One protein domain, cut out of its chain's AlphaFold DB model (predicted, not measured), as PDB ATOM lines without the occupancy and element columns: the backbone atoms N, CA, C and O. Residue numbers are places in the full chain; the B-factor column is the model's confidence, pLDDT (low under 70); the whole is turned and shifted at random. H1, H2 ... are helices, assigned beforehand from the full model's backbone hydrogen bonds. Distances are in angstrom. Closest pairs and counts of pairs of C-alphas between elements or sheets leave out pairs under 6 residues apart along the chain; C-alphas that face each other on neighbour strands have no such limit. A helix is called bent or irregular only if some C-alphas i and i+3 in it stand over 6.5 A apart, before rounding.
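AT A GLANCE: This is residues 1051 to 1236 of the 1679 residues of the protein "NUC173 domain-containing protein" of Schistosoma mansoni (UniProt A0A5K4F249). The model is a slab of helices in two rough layers round H5 in the middle: H1, H2, H5 and H7 make one layer, and H4 and H6 the other, with short H8 beyond H6. H3 crosses between H1 and H4 near one end of the slab; H9 crosses H7 at the other end, where residues 1229 to 1236 stick out. The printed part has 186 residues with nine named helices, H1 to H9 in order, and no named strand; the class is all helix. It is compact, with a radius of gyration of the C-alphas of 17.3 A and spans of 47 by 44 by 28 A.

IN THESE COORDINATES: H1, residues 1056 to 1069, begins at C-alpha 1056 (-8.427, -45.421, -14.784) and is 19.7 A long. H2 is residues 1086 to 1102, 24.4 A, and H3 residues 1106 to 1116. H4, residues 1121 to 1143, is the longest by residues, 33.1 A. H5, residues 1147 to 1166, is 30.6 A long, with a kink of 31 degrees near residue 1160; it is only just irregular, C-alphas 1159 and 1162 being 6.54 A apart. H6 is residues 1171 to 1179, H7 residues 1190 to 1204, 20.4 A, and H8 residues 1206 to 1212. H9, residues 1215 to 1236, 31.9 A, ends at C-alpha 1236 (-37.085, -32.996, 19.421).

HOW THE PARTS SIT: H5 is the hub, touching five helices. H4 and H5 form a helical hairpin; their closest C-alphas, of Val 1142 and Ile 1150, are 4.3 A apart. H5 and H6 form another, with C-alphas 1164 and 1171 closest at 6.2 A. H2 touches H5, C-alphas 1100 and 1156 closest at 5.9 A, the same way at a shallow tilt of 26 degrees. H7 touches residues 1154 to 1161 of H5 alone, C-alphas 1196 and 1158 closest at 6.0 A, the same way at 2 degrees. H3 touches H1, about perpendicular at 74 degrees, C-alphas 1111 and 1058 closest at 4.8 A. H9 touches H7 with residues 1220 to 1225 alone, C-alphas 1224 and 1198 closest at 6.5 A, about perpendicular at 74 degrees. H8 and H9 form a helical hairpin, C-alphas 1210 and 1218 closest at 5.9 A. Every O i to N i+4 pair is within hydrogen-bond range in H1, H2, H3, H4, H6 and H7; the counts are 11 of 16 in H5, 2 of 3 in H8 and 16 of 18 in H9.

THE WHOLE: The two C-alphas farthest apart, of Asn 1085 and Lys 1236, are 51.6 A apart. The printed part has no cut. The link from H1 to H2, residues 1070 to 1085, is long. The mean pLDDT of the printed part is 81.8; 11 residues are under 70, among them 1051 to 1054 and 1166 to 1168.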
ATOM      1  N   MET A1051     -15.798 -39.220  -9.727       69.45
ATOM      2  CA  MET A1051     -14.935 -40.339 -10.091       69.45
ATOM      3  C   MET A1051     -15.816 -41.529 -10.526       69.45
ATOM      4  O   MET A1051     -16.507 -42.103  -9.683       69.45
ATOM      5  N   PRO A1052     -15.844 -41.899 -11.820       66.15
ATOM      6  CA  PRO A1052     -16.642 -43.027 -12.304       66.15
ATOM      7  C   PRO A1052     -16.133 -44.373 -11.764       66.15
ATOM      8  O   PRO A1052     -14.927 -44.536 -11.539       66.15
ATOM      9  N   ARG A1053     -17.034 -45.357 -11.609       65.07
ATOM     10  CA  ARG A1053     -16.661 -46.757 -11.314       65.07
ATOM     11  C   ARG A1053     -15.778 -47.305 -12.431       65.07
ATOM     12  O   ARG A1053     -16.067 -47.069 -13.597       65.07
ATOM     13  N   GLY A1054     -14.695 -47.988 -12.063       64.94
ATOM     14  CA  GLY A1054     -13.738 -48.542 -13.025       64.94
ATOM     15  C   GLY A1054     -12.928 -47.502 -13.807       64.94
ATOM     16  O   GLY A1054     -12.161 -47.881 -14.683       64.94
ATOM     17  N   SER A1055     -13.050 -46.201 -13.503       71.84
ATOM     18  CA  SER A1055     -12.207 -45.190 -14.150       71.84
ATOM     19  C   SER A1055     -10.733 -45.470 -13.874       71.84
ATOM     20  O   SER A1055     -10.366 -45.773 -12.732       71.84
ATOM     21  N   LEU A1056      -9.885 -45.285 -14.890       73.26
ATOM     22  CA  LEU A1056      -8.427 -45.421 -14.784       73.26
ATOM     23  C   LEU A1056      -7.874 -44.636 -13.580       73.26
ATOM     24  O   LEU A1056      -7.034 -45.131 -12.837       73.26
ATOM     25  N   MET A1057      -8.439 -43.453 -13.308       76.39
ATOM     26  CA  MET A1057      -8.093 -42.622 -12.152       76.39
ATOM     27  C   MET A1057      -8.313 -43.341 -10.813       76.39
ATOM     28  O   MET A1057      -7.454 -43.310  -9.932       76.39
ATOM     29  N   SER A1058      -9.471 -43.979 -10.636       82.42
ATOM     30  CA  SER A1058      -9.783 -44.694  -9.398       82.42
ATOM     31  C   SER A1058      -8.833 -45.881  -9.184       82.42
ATOM     32  O   SER A1058      -8.376 -46.110  -8.061       82.42
ATOM     33  N   GLN A1059      -8.476 -46.573 -10.269       82.58
ATOM     34  CA  GLN A1059      -7.543 -47.698 -10.276       82.58
ATOM     35  C   GLN A1059      -6.115 -47.241  -9.937       82.58
ATOM     36  O   GLN A1059      -5.465 -47.823  -9.069       82.58
ATOM     37  N   GLN A1060      -5.658 -46.137 -10.536       83.03
ATOM     38  CA  GLN A1060      -4.357 -45.520 -10.261       83.03
ATOM     39  C   GLN A1060      -4.223 -45.071  -8.803       83.03
ATOM     40  O   GLN A1060      -3.186 -45.296  -8.184       83.03
ATOM     41  N   ILE A1061      -5.279 -44.497  -8.213       85.96
ATOM     42  CA  ILE A1061      -5.289 -44.144  -6.786       85.96
ATOM     43  C   ILE A1061      -5.154 -45.396  -5.909       85.96
ATOM     44  O   ILE A1061      -4.416 -45.359  -4.927       85.96
ATOM     45  N   CYS A1062      -5.819 -46.503  -6.251       85.76
ATOM     46  CA  CYS A1062      -5.698 -47.757  -5.499       85.76
ATOM     47  C   CYS A1062      -4.285 -48.350  -5.596       85.76
ATOM     48  O   CYS A1062      -3.716 -48.744  -4.578       85.76
ATOM     49  N   HIS A1063      -3.676 -48.335  -6.784       84.34
ATOM     50  CA  HIS A1063      -2.282 -48.745  -6.967       84.34
ATOM     51  C   HIS A1063      -1.302 -47.850  -6.199       84.34
ATOM     52  O   HIS A1063      -0.425 -48.360  -5.503       84.34
ATOM     53  N   ALA A1064      -1.475 -46.529  -6.256       85.41
ATOM     54  CA  ALA A1064      -0.645 -45.577  -5.519       85.41
ATOM     55  C   ALA A1064      -0.781 -45.745  -3.999       85.41
ATOM     56  O   ALA A1064       0.214 -45.715  -3.273       85.41
ATOM     57  N   LEU A1065      -2.005 -45.971  -3.511       88.49
ATOM     58  CA  LEU A1065      -2.251 -46.319  -2.114       88.49
ATOM     59  C   LEU A1065      -1.524 -47.608  -1.740       88.49
ATOM     60  O   LEU A1065      -0.842 -47.613  -0.720       88.49
ATOM     61  N   ASN A1066      -1.598 -48.654  -2.567       86.11
ATOM     62  CA  ASN A1066      -0.865 -49.894  -2.326       86.11
ATOM     63  C   ASN A1066       0.648 -49.652  -2.250       86.11
ATOM     64  O   ASN A1066       1.300 -50.100  -1.315       86.11
ATOM     65  N   LEU A1067       1.216 -48.860  -3.158       83.07
ATOM     66  CA  LEU A1067       2.652 -48.567  -3.193       83.07
ATOM     67  C   LEU A1067       3.154 -47.818  -1.946       83.07
ATOM     68  O   LEU A1067       4.292 -48.018  -1.514       83.07
ATOM     69  N   VAL A1068       2.329 -46.947  -1.360       83.99
ATOM     70  CA  VAL A1068       2.681 -46.235  -0.121       83.99
ATOM     71  C   VAL A1068       2.407 -47.098   1.111       83.99
ATOM     72  O   VAL A1068       3.221 -47.115   2.031       83.99
ATOM     73  N   LEU A1069       1.288 -47.819   1.141       85.60
ATOM     74  CA  LEU A1069       0.885 -48.649   2.277       85.60
ATOM     75  C   LEU A1069       1.747 -49.909   2.430       85.60
ATOM     76  O   LEU A1069       2.166 -50.205   3.546       85.60
ATOM     77  N   SER A1070       2.113 -50.576   1.334       82.22
ATOM     78  CA  SER A1070       3.027 -51.733   1.335       82.22
ATOM     79  C   SER A1070       4.386 -51.419   1.968       82.22
ATOM     80  O   SER A1070       4.960 -52.264   2.649       82.22
ATOM     81  N   ARG A1071       4.866 -50.172   1.857       77.47
ATOM     82  CA  ARG A1071       6.072 -49.692   2.562       77.47
ATOM     83  C   ARG A1071       5.870 -49.487   4.066       77.47
ATOM     84  O   ARG A1071       6.838 -49.463   4.823       77.47
ATOM     85  N   LEU A1072       4.631 -49.302   4.517       82.54
ATOM     86  CA  LEU A1072       4.293 -49.077   5.924       82.54
ATOM     87  C   LEU A1072       3.985 -50.383   6.670       82.54
ATOM     88  O   LEU A1072       4.159 -50.416   7.890       82.54
ATOM     89  N   TRP A1073       3.578 -51.453   5.975       82.47
ATOM     90  CA  TRP A1073       3.234 -52.746   6.586       82.47
ATOM     91  C   TRP A1073       4.356 -53.381   7.417       82.47
ATOM     92  O   TRP A1073       4.079 -53.731   8.566       82.47
ATOM     93  N   PRO A1074       5.629 -53.442   6.966       77.81
ATOM     94  CA  PRO A1074       6.716 -54.053   7.742       77.81
ATOM     95  C   PRO A1074       7.022 -53.344   9.072       77.81
ATOM     96  O   PRO A1074       7.722 -53.876   9.934       77.81
ATOM     97  N   CYS A1075       6.511 -52.126   9.276       78.01
ATOM     98  CA  CYS A1075       6.671 -51.399  10.535       78.01
ATOM     99  C   CYS A1075       5.682 -51.852  11.616       78.01
ATOM    100  O   CYS A1075       5.878 -51.525  12.789       78.01
ATOM    101  N   LEU A1076       4.602 -52.540  11.240       83.64
ATOM    102  CA  LEU A1076       3.429 -52.772  12.078       83.64
ATOM    103  C   LEU A1076       3.202 -54.270  12.340       83.64
ATOM    104  O   LEU A1076       3.493 -55.104  11.486       83.64
ATOM    105  N   PRO A1077       2.662 -54.645  13.512       76.82
ATOM    106  CA  PRO A1077       2.189 -56.007  13.752       76.82
ATOM    107  C   PRO A1077       0.982 -56.350  12.857       76.82
ATOM    108  O   PRO A1077       0.129 -55.477  12.671       76.82
ATOM    109  N   PRO A1078       0.871 -57.590  12.337       66.95
ATOM    110  CA  PRO A1078       1.644 -58.779  12.720       66.95
ATOM    111  C   PRO A1078       2.974 -58.972  11.972       66.95
ATOM    112  O   PRO A1078       3.770 -59.803  12.397       66.95
ATOM    113  N   HIS A1079       3.252 -58.204  10.911       75.54
ATOM    114  CA  HIS A1079       4.506 -58.319  10.144       75.54
ATOM    115  C   HIS A1079       5.749 -58.053  10.999       75.54
ATOM    116  O   HIS A1079       6.812 -58.618  10.757       75.54
ATOM    117  N   ASN A1080       5.611 -57.202  12.017       76.52
ATOM    118  CA  ASN A1080       6.654 -56.919  12.990       76.52
ATOM    119  C   ASN A1080       6.229 -57.301  14.410       76.52
ATOM    120  O   ASN A1080       5.045 -57.318  14.757       76.52
ATOM    121  N   ARG A1081       7.218 -57.529  15.274       75.00
ATOM    122  CA  ARG A1081       6.990 -57.728  16.702       75.00
ATOM    123  C   ARG A1081       6.395 -56.449  17.320       75.00
ATOM    124  O   ARG A1081       6.768 -55.332  16.942       75.00
ATOM    125  N   PRO A1082       5.460 -56.568  18.278       70.30
ATOM    126  CA  PRO A1082       4.941 -55.412  19.002       70.30
ATOM    127  C   PRO A1082       6.085 -54.662  19.699       70.30
ATOM    128  O   PRO A1082       6.957 -55.286  20.303       70.30
ATOM    129  N   ALA A1083       6.087 -53.326  19.606       71.41
ATOM    130  CA  ALA A1083       7.207 -52.519  20.083       71.41
ATOM    131  C   ALA A1083       7.481 -52.726  21.576       71.41
ATOM    132  O   ALA A1083       6.609 -52.510  22.425       71.41
ATOM    133  N   THR A1084       8.733 -53.048  21.883       66.06
ATOM    134  CA  THR A1084       9.256 -53.098  23.257       66.06
ATOM    135  C   THR A1084      10.021 -51.819  23.586       66.06
ATOM    136  O   THR A1084       9.958 -51.309  24.707       66.06
ATOM    137  N   ASN A1085      10.670 -51.236  22.575       73.91
ATOM    138  CA  ASN A1085      11.485 -50.041  22.710       73.91
ATOM    139  C   ASN A1085      10.702 -48.760  22.392       73.91
ATOM    140  O   ASN A1085       9.823 -48.719  21.533       73.91
ATOM    141  N   SER A1086      11.081 -47.645  23.028       74.75
ATOM    142  CA  SER A1086      10.452 -46.337  22.772       74.75
ATOM    143  C   SER A1086      10.607 -45.850  21.322       74.75
ATOM    144  O   SER A1086       9.807 -45.023  20.888       74.75
ATOM    145  N   ILE A1087      11.645 -46.296  20.609       67.74
ATOM    146  CA  ILE A1087      11.932 -45.893  19.223       67.74
ATOM    147  C   ILE A1087      11.030 -46.668  18.263       67.74
ATOM    148  O   ILE A1087      10.308 -46.049  17.488       67.74
ATOM    149  N   GLU A1088      10.993 -47.997  18.392       76.94
ATOM    150  CA  GLU A1088      10.044 -48.868  17.682       76.94
ATOM    151  C   GLU A1088       8.605 -48.389  17.891       76.94
ATOM    152  O   GLU A1088       7.825 -48.303  16.950       76.94
ATOM    153  N   LEU A1089       8.265 -47.979  19.116       78.30
ATOM    154  CA  LEU A1089       6.949 -47.441  19.444       78.30
ATOM    155  C   LEU A1089       6.652 -46.116  18.725       78.30
ATOM    156  O   LEU A1089       5.506 -45.866  18.353       78.30
ATOM    157  N   ALA A1090       7.650 -45.248  18.545       77.61
ATOM    158  CA  ALA A1090       7.485 -44.010  17.788       77.61
ATOM    159  C   ALA A1090       7.288 -44.297  16.292       77.61
ATOM    160  O   ALA A1090       6.422 -43.676  15.678       77.61
ATOM    161  N   LEU A1091       8.022 -45.270  15.748       80.39
ATOM    162  CA  LEU A1091       7.884 -45.726  14.366       80.39
ATOM    163  C   LEU A1091       6.521 -46.393  14.106       80.39
ATOM    164  O   LEU A1091       5.838 -46.083  13.131       80.39
ATOM    165  N   GLN A1092       6.067 -47.257  15.015       84.39
ATOM    166  CA  GLN A1092       4.729 -47.851  14.961       84.39
ATOM    167  C   GLN A1092       3.636 -46.779  15.073       84.39
ATOM    168  O   GLN A1092       2.604 -46.859  14.414       84.39
ATOM    169  N   GLN A1093       3.852 -45.727  15.870       84.55
ATOM    170  CA  GLN A1093       2.903 -44.614  15.974       84.55
ATOM    171  C   GLN A1093       2.861 -43.734  14.723       84.55
ATOM    172  O   GLN A1093       1.770 -43.287  14.359       84.55
ATOM    173  N   SER A1094       4.001 -43.445  14.086       83.37
ATOM    174  CA  SER A1094       4.040 -42.637  12.860       83.37
ATOM    175  C   SER A1094       3.413 -43.380  11.687       83.37
ATOM    176  O   SER A1094       2.545 -42.814  11.026       83.37
ATOM    177  N   SER A1095       3.777 -44.648  11.484       85.62
ATOM    178  CA  SER A1095       3.203 -45.514  10.444       85.62
ATOM    179  C   SER A1095       1.694 -45.705  10.632       85.62
ATOM    180  O   SER A1095       0.922 -45.402   9.724       85.62
ATOM    181  N   ALA A1096       1.233 -46.057  11.839       88.72
ATOM    182  CA  ALA A1096      -0.200 -46.181  12.120       88.72
ATOM    183  C   ALA A1096      -0.966 -44.858  11.914       88.72
ATOM    184  O   ALA A1096      -2.100 -44.865  11.433       88.72
ATOM    185  N   ARG A1097      -0.364 -43.702  12.236       88.81
ATOM    186  CA  ARG A1097      -0.961 -42.384  11.944       88.81
ATOM    187  C   ARG A1097      -1.026 -42.082  10.455       88.81
ATOM    188  O   ARG A1097      -2.030 -41.521  10.028       88.81
ATOM    189  N   ALA A1098       0.011 -42.422   9.697       88.15
ATOM    190  CA  ALA A1098       0.030 -42.259   8.250       88.15
ATOM    191  C   ALA A1098      -1.118 -43.047   7.606       88.15
ATOM    192  O   ALA A1098      -1.923 -42.461   6.885       88.15
ATOM    193  N   ILE A1099      -1.292 -44.317   7.986       89.80
ATOM    194  CA  ILE A1099      -2.408 -45.152   7.512       89.80
ATOM    195  C   ILE A1099      -3.750 -44.542   7.925       89.80
ATOM    196  O   ILE A1099      -4.643 -44.402   7.097       89.80
ATOM    197  N   CYS A1100      -3.894 -44.094   9.177       88.27
ATOM    198  CA  CYS A1100      -5.118 -43.422   9.623       88.27
ATOM    199  C   CYS A1100      -5.439 -42.160   8.808       88.27
ATOM    200  O   CYS A1100      -6.613 -41.860   8.607       88.27
ATOM    201  N   LEU A1101      -4.432 -41.384   8.393       87.35
ATOM    202  CA  LEU A1101      -4.621 -40.180   7.581       87.35
ATOM    203  C   LEU A1101      -5.048 -40.531   6.156       87.35
ATOM    204  O   LEU A1101      -6.017 -39.952   5.665       87.35
ATOM    205  N   LEU A1102      -4.382 -41.506   5.533       89.93
ATOM    206  CA  LEU A1102      -4.724 -41.992   4.195       89.93
ATOM    207  C   LEU A1102      -6.140 -42.583   4.174       89.93
ATOM    208  O   LEU A1102      -6.987 -42.134   3.408       89.93
ATOM    209  N   MET A1103      -6.455 -43.470   5.119       88.44
ATOM    210  CA  MET A1103      -7.784 -44.075   5.247       88.44
ATOM    211  C   MET A1103      -8.866 -43.093   5.696       88.44
ATOM    212  O   MET A1103     -10.041 -43.450   5.666       88.44
ATOM    213  N   LYS A1104      -8.519 -41.875   6.138       86.31
ATOM    214  CA  LYS A1104      -9.488 -40.816   6.459       86.31
ATOM    215  C   LYS A1104      -9.835 -39.945   5.255       86.31
ATOM    216  O   LYS A1104     -10.907 -39.341   5.246       86.31
ATOM    217  N   HIS A1105      -8.960 -39.865   4.259       86.02
ATOM    218  CA  HIS A1105      -9.169 -39.001   3.108       86.02
ATOM    219  C   HIS A1105     -10.343 -39.505   2.251       86.02
ATOM    220  O   HIS A1105     -10.341 -40.644   1.783       86.02
ATOM    221  N   TRP A1106     -11.345 -38.651   2.018       82.97
ATOM    222  CA  TRP A1106     -12.601 -39.050   1.368       82.97
ATOM    223  C   TRP A1106     -12.400 -39.583  -0.060       82.97
ATOM    224  O   TRP A1106     -12.934 -40.638  -0.375       82.97
ATOM    225  N   ARG A1107     -11.543 -38.956  -0.887       86.01
ATOM    226  CA  ARG A1107     -11.257 -39.450  -2.256       86.01
ATOM    227  C   ARG A1107     -10.577 -40.818  -2.283       86.01
ATOM    228  O   ARG A1107     -10.799 -41.583  -3.209       86.01
ATOM    229  N   PHE A1108      -9.773 -41.143  -1.268       89.76
ATOM    230  CA  PHE A1108      -9.130 -42.456  -1.170       89.76
ATOM    231  C   PHE A1108     -10.151 -43.516  -0.752       89.76
ATOM    232  O   PHE A1108     -10.171 -44.599  -1.325       89.76
ATOM    233  N   ARG A1109     -11.072 -43.177   0.162       88.13
ATOM    234  CA  ARG A1109     -12.219 -44.042   0.481       88.13
ATOM    235  C   ARG A1109     -13.110 -44.280  -0.733       88.13
ATOM    236  O   ARG A1109     -13.437 -45.424  -1.007       88.13
ATOM    237  N   GLN A1110     -13.453 -43.223  -1.465       86.08
ATOM    238  CA  GLN A1110     -14.239 -43.306  -2.693       86.08
ATOM    239  C   GLN A1110     -13.549 -44.193  -3.741       86.08
ATOM    240  O   GLN A1110     -14.188 -45.086  -4.283       86.08
ATOM    241  N   ALA A1111     -12.244 -44.008  -3.984       84.40
ATOM    242  CA  ALA A1111     -11.487 -44.841  -4.924       84.40
ATOM    243  C   ALA A1111     -11.517 -46.327  -4.545       84.40
ATOM    244  O   ALA A1111     -11.735 -47.166  -5.415       84.40
ATOM    245  N   LEU A1112     -11.352 -46.641  -3.256       86.58
ATOM    246  CA  LEU A1112     -11.451 -48.011  -2.761       86.58
ATOM    247  C   LEU A1112     -12.872 -48.564  -2.965       86.58
ATOM    248  O   LEU A1112     -13.019 -49.613  -3.574       86.58
ATOM    249  N   ILE A1113     -13.919 -47.843  -2.547       83.86
ATOM    250  CA  ILE A1113     -15.321 -48.298  -2.655       83.86
ATOM    251  C   ILE A1113     -15.721 -48.586  -4.099       83.86
ATOM    252  O   ILE A1113     -16.313 -49.624  -4.382       83.86
ATOM    253  N   LEU A1114     -15.373 -47.688  -5.022       81.43
ATOM    254  CA  LEU A1114     -15.732 -47.825  -6.431       81.43
ATOM    255  C   LEU A1114     -15.025 -49.002  -7.125       81.43
ATOM    256  O   LEU A1114     -15.488 -49.413  -8.188       81.43
ATOM    257  N   ASN A1115     -13.943 -49.538  -6.546       81.05
ATOM    258  CA  ASN A1115     -13.158 -50.633  -7.119       81.05
ATOM    259  C   ASN A1115     -13.341 -51.996  -6.430       81.05
ATOM    260  O   ASN A1115     -12.891 -52.994  -6.994       81.05
ATOM    261  N   ILE A1116     -14.028 -52.073  -5.278       79.87
ATOM    262  CA  ILE A1116     -14.318 -53.351  -4.588       79.87
ATOM    263  C   ILE A1116     -15.040 -54.326  -5.525       79.87
ATOM    264  O   ILE A1116     -14.613 -55.466  -5.659       79.87
ATOM    265  N   ASN A1117     -16.078 -53.855  -6.221       73.94
ATOM    266  CA  ASN A1117     -16.884 -54.649  -7.157       73.94
ATOM    267  C   ASN A1117     -16.585 -54.277  -8.622       73.94
ATOM    268  O   ASN A1117     -17.498 -54.214  -9.444       73.94
ATOM    269  N   SER A1118     -15.333 -53.924  -8.938       75.06
ATOM    270  CA  SER A1118     -14.943 -53.601 -10.318       75.06
ATOM    271  C   SER A1118     -14.904 -54.848 -11.210       75.06
ATOM    272  O   SER A1118     -14.665 -55.952 -10.731       75.06
ATOM    273  N   GLU A1119     -15.098 -54.661 -12.519       73.10
ATOM    274  CA  GLU A1119     -15.009 -55.732 -13.530       73.10
ATOM    275  C   GLU A1119     -13.600 -56.347 -13.614       73.10
ATOM    276  O   GLU A1119     -13.434 -57.511 -13.978       73.10
ATOM    277  N   SER A1120     -12.566 -55.581 -13.241       75.20
ATOM    278  CA  SER A1120     -11.186 -56.062 -13.200       75.20
ATOM    279  C   SER A1120     -10.936 -56.896 -11.943       75.20
ATOM    280  O   SER A1120     -10.756 -56.364 -10.843       75.20
ATOM    281  N   CYS A1121     -10.854 -58.217 -12.132       75.81
ATOM    282  CA  CYS A1121     -10.565 -59.184 -11.072       75.81
ATOM    283  C   CYS A1121      -9.295 -58.819 -10.273       75.81
ATOM    284  O   CYS A1121      -9.308 -58.848  -9.043       75.81
ATOM    285  N   LEU A1122      -8.229 -58.370 -10.950       79.93
ATOM    286  CA  LEU A1122      -6.956 -58.009 -10.308       79.93
ATOM    287  C   LEU A1122      -7.088 -56.825  -9.341       79.93
ATOM    288  O   LEU A1122      -6.485 -56.818  -8.269       79.93
ATOM    289  N   ILE A1123      -7.877 -55.814  -9.706       80.96
ATOM    290  CA  ILE A1123      -8.012 -54.584  -8.916       80.96
ATOM    291  C   ILE A1123      -8.962 -54.815  -7.748       80.96
ATOM    292  O   ILE A1123      -8.667 -54.391  -6.632       80.96
ATOM    293  N   SER A1124     -10.061 -55.535  -7.980       82.76
ATOM    294  CA  SER A1124     -10.938 -56.001  -6.905       82.76
ATOM    295  C   SER A1124     -10.153 -56.831  -5.876       82.76
ATOM    296  O   SER A1124     -10.230 -56.557  -4.674       82.76
ATOM    297  N   GLN A1125      -9.299 -57.757  -6.336       85.44
ATOM    298  CA  GLN A1125      -8.426 -58.547  -5.466       85.44
ATOM    299  C   GLN A1125      -7.428 -57.668  -4.696       85.44
ATOM    300  O   GLN A1125      -7.271 -57.861  -3.493       85.44
ATOM    301  N   LEU A1126      -6.812 -56.669  -5.338       85.86
ATOM    302  CA  LEU A1126      -5.904 -55.713  -4.691       85.86
ATOM    303  C   LEU A1126      -6.601 -54.865  -3.617       85.86
ATOM    304  O   LEU A1126      -6.045 -54.614  -2.551       85.86
ATOM    305  N   VAL A1127      -7.819 -54.392  -3.875       86.84
ATOM    306  CA  VAL A1127      -8.577 -53.609  -2.888       86.84
ATOM    307  C   VAL A1127      -8.998 -54.493  -1.714       86.84
ATOM    308  O   VAL A1127      -8.893 -54.071  -0.561       86.84
ATOM    309  N   SER A1128      -9.425 -55.727  -1.991       85.70
ATOM    310  CA  SER A1128      -9.748 -56.723  -0.968       85.70
ATOM    311  C   SER A1128      -8.535 -57.041  -0.086       85.70
ATOM    312  O   SER A1128      -8.637 -56.974   1.142       85.70
ATOM    313  N   THR A1129      -7.361 -57.282  -0.682       86.74
ATOM    314  CA  THR A1129      -6.128 -57.572   0.066       86.74
ATOM    315  C   THR A1129      -5.720 -56.387   0.938       86.74
ATOM    316  O   THR A1129      -5.545 -56.566   2.143       86.74
ATOM    317  N   LEU A1130      -5.710 -55.163   0.396       87.71
ATOM    318  CA  LEU A1130      -5.431 -53.941   1.161       87.71
ATOM    319  C   LEU A1130      -6.366 -53.764   2.360       87.71
ATOM    320  O   LEU A1130      -5.922 -53.457   3.466       87.71
ATOM    321  N   LEU A1131      -7.674 -53.933   2.160       89.26
ATOM    322  CA  LEU A1131      -8.654 -53.788   3.235       89.26
ATOM    323  C   LEU A1131      -8.510 -54.894   4.288       89.26
ATOM    324  O   LEU A1131      -8.634 -54.609   5.484       89.26
ATOM    325  N   SER A1132      -8.199 -56.123   3.869       87.78
ATOM    326  CA  SER A1132      -7.928 -57.244   4.774       87.78
ATOM    327  C   SER A1132      -6.676 -57.005   5.630       87.78
ATOM    328  O   SER A1132      -6.723 -57.211   6.843       87.78
ATOM    329  N   GLU A1133      -5.604 -56.452   5.051       88.76
ATOM    330  CA  GLU A1133      -4.379 -56.077   5.766       88.76
ATOM    331  C   GLU A1133      -4.629 -54.934   6.758       88.76
ATOM    332  O   GLU A1133      -4.222 -55.014   7.919       88.76
ATOM    333  N   VAL A1134      -5.367 -53.888   6.359       89.81
ATOM    334  CA  VAL A1134      -5.744 -52.790   7.271       89.81
ATOM    335  C   VAL A1134      -6.577 -53.313   8.444       89.81
ATOM    336  O   VAL A1134      -6.405 -52.850   9.577       89.81
ATOM    337  N   ASN A1135      -7.472 -54.274   8.200       89.43
ATOM    338  CA  ASN A1135      -8.280 -54.899   9.243       89.43
ATOM    339  C   ASN A1135      -7.424 -55.741  10.202       89.43
ATOM    340  O   ASN A1135      -7.533 -55.580  11.419       89.43
ATOM    341  N   LEU A1136      -6.509 -56.558   9.673       90.10
ATOM    342  CA  LEU A1136      -5.559 -57.350  10.457       90.10
ATOM    343  C   LEU A1136      -4.678 -56.459  11.348       90.10
ATOM    344  O   LEU A1136      -4.551 -56.688  12.551       90.10
ATOM    345  N   ILE A1137      -4.142 -55.369  10.797       88.48
ATOM    346  CA  ILE A1137      -3.358 -54.385  11.554       88.48
ATOM    347  C   ILE A1137      -4.224 -53.700  12.616       88.48
ATOM    348  O   ILE A1137      -3.771 -53.476  13.740       88.48
ATOM    349  N   SER A1138      -5.481 -53.370  12.300       90.56
ATOM    350  CA  SER A1138      -6.420 -52.816  13.281       90.56
ATOM    351  C   SER A1138      -6.611 -53.769  14.469       90.56
ATOM    352  O   SER A1138      -6.492 -53.319  15.613       90.56
ATOM    353  N   GLN A1139      -6.799 -55.073  14.221       89.38
ATOM    354  CA  GLN A1139      -6.881 -56.114  15.256       89.38
ATOM    355  C   GLN A1139      -5.611 -56.169  16.115       89.38
ATOM    356  O   GLN A1139      -5.682 -56.041  17.342       89.38
ATOM    357  N   CYS A1140      -4.436 -56.273  15.490       87.46
ATOM    358  CA  CYS A1140      -3.168 -56.382  16.212       87.46
ATOM    359  C   CYS A1140      -2.829 -55.112  17.019       87.46
ATOM    360  O   CYS A1140      -2.354 -55.195  18.156       87.46
ATOM    361  N   LEU A1141      -3.115 -53.914  16.490       86.56
ATOM    362  CA  LEU A1141      -2.884 -52.648  17.200       86.56
ATOM    363  C   LEU A1141      -3.754 -52.515  18.455       86.56
ATOM    364  O   LEU A1141      -3.318 -51.928  19.451       86.56
ATOM    365  N   VAL A1142      -4.972 -53.055  18.422       87.46
ATOM    366  CA  VAL A1142      -5.916 -53.018  19.546       87.46
ATOM    367  C   VAL A1142      -5.535 -54.001  20.667       87.46
ATOM    368  O   VAL A1142      -5.805 -53.727  21.842       87.46
ATOM    369  N   GLN A1143      -4.833 -55.085  20.331       86.04
ATOM    370  CA  GLN A1143      -4.278 -56.049  21.290       86.04
ATOM    371  C   GLN A1143      -2.979 -55.563  21.961       86.04
ATOM    372  O   GLN A1143      -2.559 -56.115  22.979       86.04
ATOM    373  N   SER A1144      -2.346 -54.506  21.440       84.30
ATOM    374  CA  SER A1144      -1.128 -53.948  22.033       84.30
ATOM    375  C   SER A1144      -1.364 -53.396  23.450       84.30
ATOM    376  O   SER A1144      -2.415 -52.839  23.760       84.30
ATOM    377  N   ASN A1145      -0.350 -53.446  24.322       82.83
ATOM    378  CA  ASN A1145      -0.437 -52.880  25.681       82.83
ATOM    379  C   ASN A1145      -0.375 -51.328  25.705       82.83
ATOM    380  O   ASN A1145      -0.404 -50.692  26.758       82.83
ATOM    381  N   GLN A1146      -0.262 -50.674  24.545       83.44
ATOM    382  CA  GLN A1146       0.049 -49.247  24.439       83.44
ATOM    383  C   GLN A1146      -1.176 -48.434  24.023       83.44
ATOM    384  O   GLN A1146      -1.567 -48.411  22.858       83.44
ATOM    385  N   ARG A1147      -1.730 -47.638  24.951       85.34
ATOM    386  CA  ARG A1147      -2.953 -46.831  24.737       85.34
ATOM    387  C   ARG A1147      -2.961 -46.010  23.440       85.34
ATOM    388  O   ARG A1147      -4.013 -45.839  22.826       85.34
ATOM    389  N   LYS A1148      -1.813 -45.440  23.054       85.22
ATOM    390  CA  LYS A1148      -1.689 -44.623  21.835       85.22
ATOM    391  C   LYS A1148      -1.908 -45.454  20.567       85.22
ATOM    392  O   LYS A1148      -2.606 -44.975  19.682       85.22
ATOM    393  N   LEU A1149      -1.352 -46.666  20.511       85.66
ATOM    394  CA  LEU A1149      -1.521 -47.593  19.391       85.66
ATOM    395  C   LEU A1149      -2.954 -48.121  19.337       85.66
ATOM    396  O   LEU A1149      -3.572 -48.048  18.283       85.66
ATOM    397  N   ILE A1150      -3.539 -48.483  20.485       87.51
ATOM    398  CA  ILE A1150      -4.947 -48.911  20.557       87.51
ATOM    399  C   ILE A1150      -5.884 -47.820  20.017       87.51
ATOM    400  O   ILE A1150      -6.816 -48.111  19.276       87.51
ATOM    401  N   ARG A1151      -5.641 -46.536  20.330       88.96
ATOM    402  CA  ARG A1151      -6.463 -45.432  19.799       88.96
ATOM    403  C   ARG A1151      -6.368 -45.311  18.272       88.96
ATOM    404  O   ARG A1151      -7.368 -44.964  17.652       88.96
ATOM    405  N   LEU A1152      -5.198 -45.577  17.691       88.66
ATOM    406  CA  LEU A1152      -5.013 -45.596  16.236       88.66
ATOM    407  C   LEU A1152      -5.683 -46.829  15.619       88.66
ATOM    408  O   LEU A1152      -6.414 -46.681  14.649       88.66
ATOM    409  N   GLY A1153      -5.554 -48.003  16.244       90.25
ATOM    410  CA  GLY A1153      -6.277 -49.216  15.847       90.25
ATOM    411  C   GLY A1153      -7.796 -49.016  15.837       90.25
ATOM    412  O   GLY A1153      -8.443 -49.315  14.839       90.25
ATOM    413  N   LEU A1154      -8.359 -48.385  16.876       90.53
ATOM    414  CA  LEU A1154      -9.781 -48.013  16.933       90.53
ATOM    415  C   LEU A1154     -10.172 -46.960  15.880       90.53
ATOM    416  O   LEU A1154     -11.301 -46.952  15.396       90.53
ATOM    417  N   GLN A1155      -9.263 -46.053  15.515       89.22
ATOM    418  CA  GLN A1155      -9.505 -45.079  14.447       89.22
ATOM    419  C   GLN A1155      -9.507 -45.739  13.059       89.22
ATOM    420  O   GLN A1155     -10.308 -45.343  12.205       89.22
ATOM    421  N   LEU A1156      -8.660 -46.750  12.843       91.43
ATOM    422  CA  LEU A1156      -8.722 -47.606  11.660       91.43
ATOM    423  C   LEU A1156     -10.038 -48.381  11.637       91.43
ATOM    424  O   LEU A1156     -10.767 -48.252  10.662       91.43
ATOM    425  N   ALA A1157     -10.425 -49.030  12.742       90.14
ATOM    426  CA  ALA A1157     -11.715 -49.715  12.857       90.14
ATOM    427  C   ALA A1157     -12.892 -48.777  12.529       90.14
ATOM    428  O   ALA A1157     -13.767 -49.133  11.747       90.14
ATOM    429  N   ARG A1158     -12.876 -47.530  13.033       90.41
ATOM    430  CA  ARG A1158     -13.870 -46.499  12.674       90.41
ATOM    431  C   ARG A1158     -13.885 -46.189  11.175       90.41
ATOM    432  O   ARG A1158     -14.955 -45.944  10.626       90.41
ATOM    433  N   SER A1159     -12.720 -46.147  10.534       87.40
ATOM    434  CA  SER A1159     -12.600 -45.882   9.095       87.40
ATOM    435  C   SER A1159     -13.061 -47.073   8.249       87.40
ATOM    436  O   SER A1159     -13.584 -46.854   7.162       87.40
ATOM    437  N   LEU A1160     -12.936 -48.301   8.766       87.90
ATOM    438  CA  LEU A1160     -13.362 -49.530   8.091       87.90
ATOM    439  C   LEU A1160     -14.886 -49.740   8.081       87.90
ATOM    440  O   LEU A1160     -15.386 -50.418   7.190       87.90
ATOM    441  N   ILE A1161     -15.641 -49.112   8.999       85.08
ATOM    442  CA  ILE A1161     -17.117 -49.239   9.090       85.08
ATOM    443  C   ILE A1161     -17.803 -48.996   7.738       85.08
ATOM    444  O   ILE A1161     -18.818 -49.616   7.431       85.08
ATOM    445  N   LEU A1162     -17.269 -48.071   6.939       80.77
ATOM    446  CA  LEU A1162     -17.874 -47.668   5.674       80.77
ATOM    447  C   LEU A1162     -17.803 -48.775   4.604       80.77
ATOM    448  O   LEU A1162     -18.708 -48.861   3.785       80.77
ATOM    449  N   PHE A1163     -16.805 -49.663   4.670       82.77
ATOM    450  CA  PHE A1163     -16.582 -50.745   3.700       82.77
ATOM    451  C   PHE A1163     -17.330 -52.049   4.032       82.77
ATOM    452  O   PHE A1163     -17.411 -52.938   3.188       82.77
ATOM    453  N   ILE A1164     -17.925 -52.159   5.228       80.54
ATOM    454  CA  ILE A1164     -18.718 -53.333   5.642       80.54
ATOM    455  C   ILE A1164     -19.979 -53.486   4.770       80.54
ATOM    456  O   ILE A1164     -20.396 -54.604   4.487       80.54
ATOM    457  N   LYS A1165     -20.586 -52.377   4.316       72.56
ATOM    458  CA  LYS A1165     -21.810 -52.398   3.488       72.56
ATOM    459  C   LYS A1165     -21.589 -53.055   2.116       72.56
ATOM    460  O   LYS A1165     -22.515 -53.655   1.589       72.56
ATOM    461  N   GLU A1166     -20.374 -52.965   1.576       69.27
ATOM    462  CA  GLU A1166     -20.016 -53.457   0.235       69.27
ATOM    463  C   GLU A1166     -19.545 -54.927   0.228       69.27
ATOM    464  O   GLU A1166     -19.219 -55.454  -0.828       69.27
ATOM    465  N   GLY A1167     -19.476 -55.599   1.387       67.69
ATOM    466  CA  GLY A1167     -19.154 -57.034   1.489       67.69
ATOM    467  C   GLY A1167     -17.665 -57.399   1.596       67.69
ATOM    468  O   GLY A1167     -17.350 -58.556   1.847       67.69
ATOM    469  N   SER A1168     -16.745 -56.435   1.484       68.76
ATOM    470  CA  SER A1168     -15.289 -56.693   1.564       68.76
ATOM    471  C   SER A1168     -14.779 -57.063   2.967       68.76
ATOM    472  O   SER A1168     -13.803 -57.796   3.104       68.76
ATOM    473  N   ILE A1169     -15.422 -56.556   4.025       77.44
ATOM    474  CA  ILE A1169     -15.021 -56.773   5.421       77.44
ATOM    475  C   ILE A1169     -16.212 -57.319   6.201       77.44
ATOM    476  O   ILE A1169     -17.279 -56.701   6.234       77.44
ATOM    477  N   SER A1170     -16.026 -58.447   6.889       79.51
ATOM    478  CA  SER A1170     -17.083 -59.027   7.717       79.51
ATOM    479  C   SER A1170     -17.360 -58.153   8.944       79.51
ATOM    480  O   SER A1170     -16.445 -57.761   9.675       79.51
ATOM    481  N   LEU A1171     -18.642 -57.884   9.223       81.97
ATOM    482  CA  LEU A1171     -19.071 -57.193  10.447       81.97
ATOM    483  C   LEU A1171     -18.536 -57.896  11.710       81.97
ATOM    484  O   LEU A1171     -18.160 -57.227  12.673       81.97
ATOM    485  N   ALA A1172     -18.454 -59.231  11.675       83.18
ATOM    486  CA  ALA A1172     -17.884 -60.050  12.738       83.18
ATOM    487  C   ALA A1172     -16.428 -59.669  13.044       83.18
ATOM    488  O   ALA A1172     -16.115 -59.436  14.207       83.18
ATOM    489  N   SER A1173     -15.573 -59.502  12.026       83.19
ATOM    490  CA  SER A1173     -14.157 -59.168  12.238       83.19
ATOM    491  C   SER A1173     -13.961 -57.807  12.911       83.19
ATOM    492  O   SER A1173     -13.151 -57.680  13.829       83.19
ATOM    493  N   VAL A1174     -14.737 -56.788  12.521       83.12
ATOM    494  CA  VAL A1174     -14.645 -55.456  13.137       83.12
ATOM    495  C   VAL A1174     -15.201 -55.482  14.559       83.12
ATOM    496  O   VAL A1174     -14.626 -54.864  15.451       83.12
ATOM    497  N   LEU A1175     -16.277 -56.225  14.823       84.17
ATOM    498  CA  LEU A1175     -16.783 -56.402  16.188       84.17
ATOM    499  C   LEU A1175     -15.816 -57.205  17.063       84.17
ATOM    500  O   LEU A1175     -15.665 -56.885  18.242       84.17
ATOM    501  N   GLU A1176     -15.128 -58.195  16.505       85.42
ATOM    502  CA  GLU A1176     -14.063 -58.932  17.180       85.42
ATOM    503  C   GLU A1176     -12.904 -57.998  17.555       85.42
ATOM    504  O   GLU A1176     -12.475 -58.030  18.709       85.42
ATOM    505  N   THR A1177     -12.508 -57.056  16.676       84.42
ATOM    506  CA  THR A1177     -11.502 -56.020  17.020       84.42
ATOM    507  C   THR A1177     -11.904 -55.216  18.259       84.42
ATOM    508  O   THR A1177     -11.070 -54.888  19.101       84.42
ATOM    509  N   LEU A1178     -13.195 -54.892  18.400       84.01
ATOM    510  CA  LEU A1178     -13.705 -54.115  19.531       84.01
ATOM    511  C   LEU A1178     -13.782 -54.951  20.813       84.01
ATOM    512  O   LEU A1178     -13.672 -54.393  21.905       84.01
ATOM    513  N   GLN A1179     -13.951 -56.270  20.697       84.77
ATOM    514  CA  GLN A1179     -13.967 -57.195  21.829       84.77
ATOM    515  C   GLN A1179     -12.548 -57.565  22.294       84.77
ATOM    516  O   GLN A1179     -12.320 -57.707  23.499       84.77
ATOM    517  N   SER A1180     -11.579 -57.629  21.373       83.54
ATOM    518  CA  SER A1180     -10.182 -58.009  21.629       83.54
ATOM    519  C   SER A1180      -9.311 -56.884  22.211       83.54
ATOM    520  O   SER A1180      -8.084 -56.992  22.222       83.54
ATOM    521  N   ILE A1181      -9.905 -55.783  22.695       83.88
ATOM    522  CA  ILE A1181      -9.155 -54.677  23.313       83.88
ATOM    523  C   ILE A1181      -8.419 -55.177  24.557       83.88
ATOM    524  O   ILE A1181      -9.031 -55.717  25.482       83.88
ATOM    525  N   HIS A1182      -7.115 -54.901  24.622       81.56
ATOM    526  CA  HIS A1182      -6.283 -55.254  25.769       81.56
ATOM    527  C   HIS A1182      -6.861 -54.727  27.102       81.56
ATOM    528  O   HIS A1182      -7.306 -53.575  27.216       81.56
ATOM    529  N   SER A1183      -6.825 -55.567  28.143       77.57
ATOM    530  CA  SER A1183      -7.477 -55.335  29.444       77.57
ATOM    531  C   SER A1183      -7.085 -54.005  30.105       77.57
ATOM    532  O   SER A1183      -7.946 -53.319  30.666       77.57
ATOM    533  N   SER A1184      -5.824 -53.577  29.959       77.95
ATOM    534  CA  SER A1184      -5.299 -52.324  30.530       77.95
ATOM    535  C   SER A1184      -6.020 -51.064  30.026       77.95
ATOM    536  O   SER A1184      -6.086 -50.056  30.734       77.95
ATOM    537  N   CYS A1185      -6.600 -51.104  28.820       80.03
ATOM    538  CA  CYS A1185      -7.162 -49.931  28.150       80.03
ATOM    539  C   CYS A1185      -8.680 -49.981  27.920       80.03
ATOM    540  O   CYS A1185      -9.249 -48.968  27.493       80.03
ATOM    541  N   LYS A1186      -9.359 -51.080  28.287       81.44
ATOM    542  CA  LYS A1186     -10.825 -51.220  28.168       81.44
ATOM    543  C   LYS A1186     -11.585 -50.062  28.838       81.44
ATOM    544  O   LYS A1186     -12.469 -49.453  28.238       81.44
ATOM    545  N   ARG A1187     -11.208 -49.679  30.067       82.23
ATOM    546  CA  ARG A1187     -11.846 -48.570  30.815       82.23
ATOM    547  C   ARG A1187     -11.607 -47.174  30.206       82.23
ATOM    548  O   ARG A1187     -12.594 -46.471  29.984       82.23
ATOM    549  N   PRO A1188     -10.362 -46.719  29.944       80.08
ATOM    550  CA  PRO A1188     -10.112 -45.360  29.449       80.08
ATOM    551  C   PRO A1188     -10.584 -45.112  28.012       80.08
ATOM    552  O   PRO A1188     -10.828 -43.960  27.658       80.08
ATOM    553  N   LEU A1189     -10.699 -46.153  27.180       83.32
ATOM    554  CA  LEU A1189     -11.154 -46.032  25.790       83.32
ATOM    555  C   LEU A1189     -12.638 -46.374  25.605       83.32
ATOM    556  O   LEU A1189     -13.141 -46.259  24.492       83.32
ATOM    557  N   ARG A1190     -13.372 -46.689  26.684       82.62
ATOM    558  CA  ARG A1190     -14.798 -47.062  26.637       82.62
ATOM    559  C   ARG A1190     -15.684 -46.085  25.862       82.62
ATOM    560  O   ARG A1190     -16.634 -46.510  25.228       82.62
ATOM    561  N   PHE A1191     -15.390 -44.783  25.906       81.71
ATOM    562  CA  PHE A1191     -16.176 -43.769  25.194       81.71
ATOM    563  C   PHE A1191     -15.871 -43.739  23.693       81.71
ATOM    564  O   PHE A1191     -16.773 -43.492  22.904       81.71
ATOM    565  N   VAL A1192     -14.633 -44.059  23.301       84.76
ATOM    566  CA  VAL A1192     -14.246 -44.220  21.890       84.76
ATOM    567  C   VAL A1192     -14.885 -45.483  21.318       84.76
ATOM    568  O   VAL A1192     -15.453 -45.454  20.236       84.76
ATOM    569  N   VAL A1193     -14.858 -46.583  22.075       85.92
ATOM    570  CA  VAL A1193     -15.556 -47.823  21.701       85.92
ATOM    571  C   VAL A1193     -17.056 -47.572  21.593       85.92
ATOM    572  O   VAL A1193     -17.677 -47.959  20.609       85.92
ATOM    573  N   LYS A1194     -17.634 -46.858  22.564       84.90
ATOM    574  CA  LYS A1194     -19.050 -46.493  22.551       84.90
ATOM    575  C   LYS A1194     -19.411 -45.639  21.335       84.90
ATOM    576  O   LYS A1194     -20.444 -45.906  20.742       84.90
ATOM    577  N   SER A1195     -18.587 -44.670  20.930       84.18
ATOM    578  CA  SER A1195     -18.881 -43.842  19.750       84.18
ATOM    579  C   SER A1195     -18.767 -44.616  18.432       84.18
ATOM    580  O   SER A1195     -19.549 -44.391  17.511       84.18
ATOM    581  N   ILE A1196     -17.844 -45.577  18.344       84.82
ATOM    582  CA  ILE A1196     -17.741 -46.506  17.208       84.82
ATOM    583  C   ILE A1196     -18.970 -47.417  17.145       84.82
ATOM    584  O   ILE A1196     -19.596 -47.539  16.095       84.82
ATOM    585  N   LEU A1197     -19.352 -48.003  18.279       84.21
ATOM    586  CA  LEU A1197     -20.545 -48.834  18.402       84.21
ATOM    587  C   LEU A1197     -21.810 -48.039  18.068       84.21
ATOM    588  O   LEU A1197     -22.699 -48.551  17.400       84.21
ATOM    589  N   GLU A1198     -21.878 -46.775  18.491       85.66
ATOM    590  CA  GLU A1198     -22.980 -45.877  18.168       85.66
ATOM    591  C   GLU A1198     -23.104 -45.679  16.640       85.66
ATOM    592  O   GLU A1198     -24.195 -45.832  16.089       85.66
ATOM    593  N   LYS A1199     -21.984 -45.475  15.930       83.51
ATOM    594  CA  LYS A1199     -21.961 -45.420  14.455       83.51
ATOM    595  C   LYS A1199     -22.373 -46.736  13.797       83.51
ATOM    596  O   LYS A1199     -23.090 -46.712  12.801       83.51
ATOM    597  N   MET A1200     -21.951 -47.877  14.341       81.48
ATOM    598  CA  MET A1200     -22.367 -49.183  13.823       81.48
ATOM    599  C   MET A1200     -23.867 -49.408  14.018       81.48
ATOM    600  O   MET A1200     -24.528 -49.853  13.088       81.48
ATOM    601  N   ILE A1201     -24.425 -49.049  15.180       83.00
ATOM    602  CA  ILE A1201     -25.865 -49.168  15.456       83.00
ATOM    603  C   ILE A1201     -26.676 -48.306  14.489       83.00
ATOM    604  O   ILE A1201     -27.675 -48.794  13.966       83.00
ATOM    605  N   LYS A1202     -26.227 -47.072  14.205       82.11
ATOM    606  CA  LYS A1202     -26.879 -46.189  13.224       82.11
ATOM    607  C   LYS A1202     -26.856 -46.785  11.803       82.11
ATOM    608  O   LYS A1202     -27.797 -46.554  11.059       82.11
ATOM    609  N   LYS A1203     -25.834 -47.580  11.435       79.29
ATOM    610  CA  LYS A1203     -25.693 -48.175  10.086       79.29
ATOM    611  C   LYS A1203     -26.289 -49.585   9.904       79.29
ATOM    612  O   LYS A1203     -26.826 -49.851   8.837       79.29
ATOM    613  N   PHE A1204     -26.200 -50.483  10.890       81.28
ATOM    614  CA  PHE A1204     -26.596 -51.906  10.759       81.28
ATOM    615  C   PHE A1204     -27.784 -52.313  11.643       81.28
ATOM    616  O   PHE A1204     -28.247 -53.452  11.590       81.28
ATOM    617  N   GLY A1205     -28.276 -51.401  12.482       81.17
ATOM    618  CA  GLY A1205     -29.360 -51.683  13.413       81.17
ATOM    619  C   GLY A1205     -28.932 -52.489  14.646       81.17
ATOM    620  O   GLY A1205     -27.852 -53.075  14.744       81.17
ATOM    621  N   ARG A1206     -29.811 -52.492  15.653       78.05
ATOM    622  CA  ARG A1206     -29.529 -53.062  16.980       78.05
ATOM    623  C   ARG A1206     -29.427 -54.591  16.977       78.05
ATOM    624  O   ARG A1206     -28.568 -55.126  17.673       78.05
ATOM    625  N   GLN A1207     -30.336 -55.282  16.285       79.74
ATOM    626  CA  GLN A1207     -30.475 -56.743  16.384       79.74
ATOM    627  C   GLN A1207     -29.245 -57.471  15.823       79.74
ATOM    628  O   GLN A1207     -28.691 -58.322  16.516       79.74
ATOM    629  N   ALA A1208     -28.753 -57.055  14.649       79.17
ATOM    630  CA  ALA A1208     -27.558 -57.620  14.018       79.17
ATOM    631  C   ALA A1208     -26.311 -57.502  14.913       79.17
ATOM    632  O   ALA A1208     -25.572 -58.464  15.106       79.17
ATOM    633  N   ILE A1209     -26.108 -56.334  15.531       80.03
ATOM    634  CA  ILE A1209     -24.958 -56.083  16.409       80.03
ATOM    635  C   ILE A1209     -25.073 -56.854  17.728       80.03
ATOM    636  O   ILE A1209     -24.075 -57.357  18.237       80.03
ATOM    637  N   GLN A1210     -26.278 -56.958  18.301       78.84
ATOM    638  CA  GLN A1210     -26.473 -57.655  19.572       78.84
ATOM    639  C   GLN A1210     -26.230 -59.169  19.452       78.84
ATOM    640  O   GLN A1210     -25.715 -59.750  20.405       78.84
ATOM    641  N   GLY A1211     -26.556 -59.782  18.308       77.89
ATOM    642  CA  GLY A1211     -26.324 -61.212  18.064       77.89
ATOM    643  C   GLY A1211     -24.845 -61.612  17.986       77.89
ATOM    644  O   GLY A1211     -24.502 -62.727  18.357       77.89
ATOM    645  N   LEU A1212     -23.962 -60.697  17.567       78.96
ATOM    646  CA  LEU A1212     -22.525 -60.958  17.368       78.96
ATOM    647  C   LEU A1212     -21.643 -60.589  18.579       78.96
ATOM    648  O   LEU A1212     -20.442 -60.859  18.588       78.96
ATOM    649  N   LEU A1213     -22.202 -59.921  19.592       81.37
ATOM    650  CA  LEU A1213     -21.454 -59.415  20.748       81.37
ATOM    651  C   LEU A1213     -21.606 -60.311  21.981       81.37
ATOM    652  O   LEU A1213     -22.711 -60.727  22.331       81.37
ATOM    653  N   SER A1214     -20.505 -60.478  22.720       78.13
ATOM    654  CA  SER A1214     -20.494 -61.062  24.068       78.13
ATOM    655  C   SER A1214     -21.358 -60.281  25.072       78.13
ATOM    656  O   SER A1214     -21.560 -59.065  24.962       78.13
ATOM    657  N   VAL A1215     -21.839 -60.979  26.111       73.89
ATOM    658  CA  VAL A1215     -22.788 -60.474  27.129       73.89
ATOM    659  C   VAL A1215     -22.333 -59.158  27.787       73.89
ATOM    660  O   VAL A1215     -23.156 -58.280  28.068       73.89
ATOM    661  N   GLU A1216     -21.026 -58.970  27.997       69.00
ATOM    662  CA  GLU A1216     -20.463 -57.737  28.571       69.00
ATOM    663  C   GLU A1216     -20.754 -56.502  27.703       69.00
ATOM    664  O   GLU A1216     -21.182 -55.453  28.200       69.00
ATOM    665  N   HIS A1217     -20.572 -56.634  26.389       74.04
ATOM    666  CA  HIS A1217     -20.756 -55.554  25.426       74.04
ATOM    667  C   HIS A1217     -22.235 -55.340  25.080       74.04
ATOM    668  O   HIS A1217     -22.638 -54.206  24.816       74.04
ATOM    669  N   GLN A1218     -23.080 -56.374  25.186       80.67
ATOM    670  CA  GLN A1218     -24.531 -56.242  25.002       80.67
ATOM    671  C   GLN A1218     -25.159 -55.241  25.987       80.67
ATOM    672  O   GLN A1218     -26.041 -54.462  25.611       80.67
ATOM    673  N   LYS A1219     -24.671 -55.176  27.237       79.19
ATOM    674  CA  LYS A1219     -25.093 -54.142  28.204       79.19
ATOM    675  C   LYS A1219     -24.702 -52.736  27.731       79.19
ATOM    676  O   LYS A1219     -25.480 -51.795  27.898       79.19
ATOM    677  N   MET A1220     -23.533 -52.587  27.104       74.80
ATOM    678  CA  MET A1220     -23.073 -51.315  26.543       74.80
ATOM    679  C   MET A1220     -23.914 -50.881  25.335       74.80
ATOM    680  O   MET A1220     -24.301 -49.715  25.294       74.80
ATOM    681  N   VAL A1221     -24.277 -51.807  24.435       78.07
ATOM    682  CA  VAL A1221     -25.221 -51.576  23.317       78.07
ATOM    683  C   VAL A1221     -26.577 -51.115  23.846       78.07
ATOM    684  O   VAL A1221     -27.136 -50.117  23.399       78.07
ATOM    685  N   ARG A1222     -27.122 -51.809  24.850       80.10
ATOM    686  CA  ARG A1222     -28.411 -51.443  25.455       80.10
ATOM    687  C   ARG A1222     -28.363 -50.036  26.056       80.10
ATOM    688  O   ARG A1222     -29.331 -49.286  25.948       80.10
ATOM    689  N   ASN A1223     -27.233 -49.667  26.661       82.94
ATOM    690  CA  ASN A1223     -27.009 -48.336  27.219       82.94
ATOM    691  C   ASN A1223     -26.804 -47.265  26.141       82.94
ATOM    692  O   ASN A1223     -27.330 -46.168  26.311       82.94
ATOM    693  N   SER A1224     -26.072 -47.538  25.055       81.34
ATOM    694  CA  SER A1224     -25.891 -46.586  23.951       81.34
ATOM    695  C   SER A1224     -27.207 -46.320  23.229       81.34
ATOM    696  O   SER A1224     -27.555 -45.157  23.071       81.34
ATOM    697  N   VAL A1225     -28.005 -47.352  22.937       82.08
ATOM    698  CA  VAL A1225     -29.349 -47.208  22.344       82.08
ATOM    699  C   VAL A1225     -30.264 -46.370  23.239       82.08
ATOM    700  O   VAL A1225     -30.891 -45.422  22.774       82.08
ATOM    701  N   LYS A1226     -30.304 -46.651  24.552       83.18
ATOM    702  CA  LYS A1226     -31.070 -45.829  25.508       83.18
ATOM    703  C   LYS A1226     -30.593 -44.374  25.534       83.18
ATOM    704  O   LYS A1226     -31.398 -43.479  25.774       83.18
ATOM    705  N   LEU A1227     -29.298 -44.128  25.339       81.18
ATOM    706  CA  LEU A1227     -28.720 -42.785  25.381       81.18
ATOM    707  C   LEU A1227     -28.941 -42.024  24.068       81.18
ATOM    708  O   LEU A1227     -29.256 -40.842  24.132       81.18
ATOM    709  N   MET A1228     -28.868 -42.701  22.919       79.28
ATOM    710  CA  MET A1228     -29.280 -42.171  21.615       79.28
ATOM    711  C   MET A1228     -30.752 -41.773  21.629       79.28
ATOM    712  O   MET A1228     -31.058 -40.615  21.385       79.28
ATOM    713  N   ALA A1229     -31.643 -42.674  22.057       81.39
ATOM    714  CA  ALA A1229     -33.074 -42.386  22.151       81.39
ATOM    715  C   ALA A1229     -33.377 -41.204  23.095       81.39
ATOM    716  O   ALA A1229     -34.324 -40.454  22.882       81.39
ATOM    717  N   ARG A1230     -32.571 -41.006  24.151       78.50
ATOM    718  CA  ARG A1230     -32.675 -39.830  25.034       78.50
ATOM    719  C   ARG A1230     -32.154 -38.547  24.385       78.50
ATOM    720  O   ARG A1230     -32.745 -37.500  24.622       78.50
ATOM    721  N   ARG A1231     -31.054 -38.613  23.627       85.36
ATOM    722  CA  ARG A1231     -30.507 -37.466  22.883       85.36
ATOM    723  C   ARG A1231     -31.479 -37.017  21.797       85.36
ATOM    724  O   ARG A1231     -31.782 -35.838  21.738       85.36
ATOM    725  N   GLU A1232     -32.052 -37.957  21.056       81.63
ATOM    726  CA  GLU A1232     -33.035 -37.688  20.005       81.63
ATOM    727  C   GLU A1232     -34.324 -37.067  20.570       81.63
ATOM    728  O   GLU A1232     -34.790 -36.048  20.073       81.63
ATOM    729  N   ARG A1233     -34.857 -37.595  21.687       81.08
ATOM    730  CA  ARG A1233     -35.992 -36.967  22.394       81.08
ATOM    731  C   ARG A1233     -35.665 -35.560  22.890       81.08
ATOM    732  O   ARG A1233     -36.526 -34.692  22.839       81.08
ATOM    733  N   LYS A1234     -34.442 -35.331  23.380       77.92
ATOM    734  CA  LYS A1234     -33.995 -33.990  23.781       77.92
ATOM    735  C   LYS A1234     -33.888 -33.041  22.591       77.92
ATOM    736  O   LYS A1234     -34.272 -31.894  22.758       77.92
ATOM    737  N   SER A1235     -33.394 -33.508  21.444       72.21
ATOM    738  CA  SER A1235     -33.329 -32.714  20.209       72.21
ATOM    739  C   SER A1235     -34.729 -32.288  19.778       72.21
ATOM    740  O   SER A1235     -34.990 -31.100  19.647       72.21
ATOM    741  N   LYS A1236     -35.670 -33.243  19.743       76.05
ATOM    742  CA  LYS A1236     -37.085 -32.996  19.421       76.05
ATOM    743  C   LYS A1236     -37.748 -31.998  20.379       76.05
ATOM    744  O   LYS A1236     -38.438 -31.090  19.941       76.05
TER     745      LYS A1236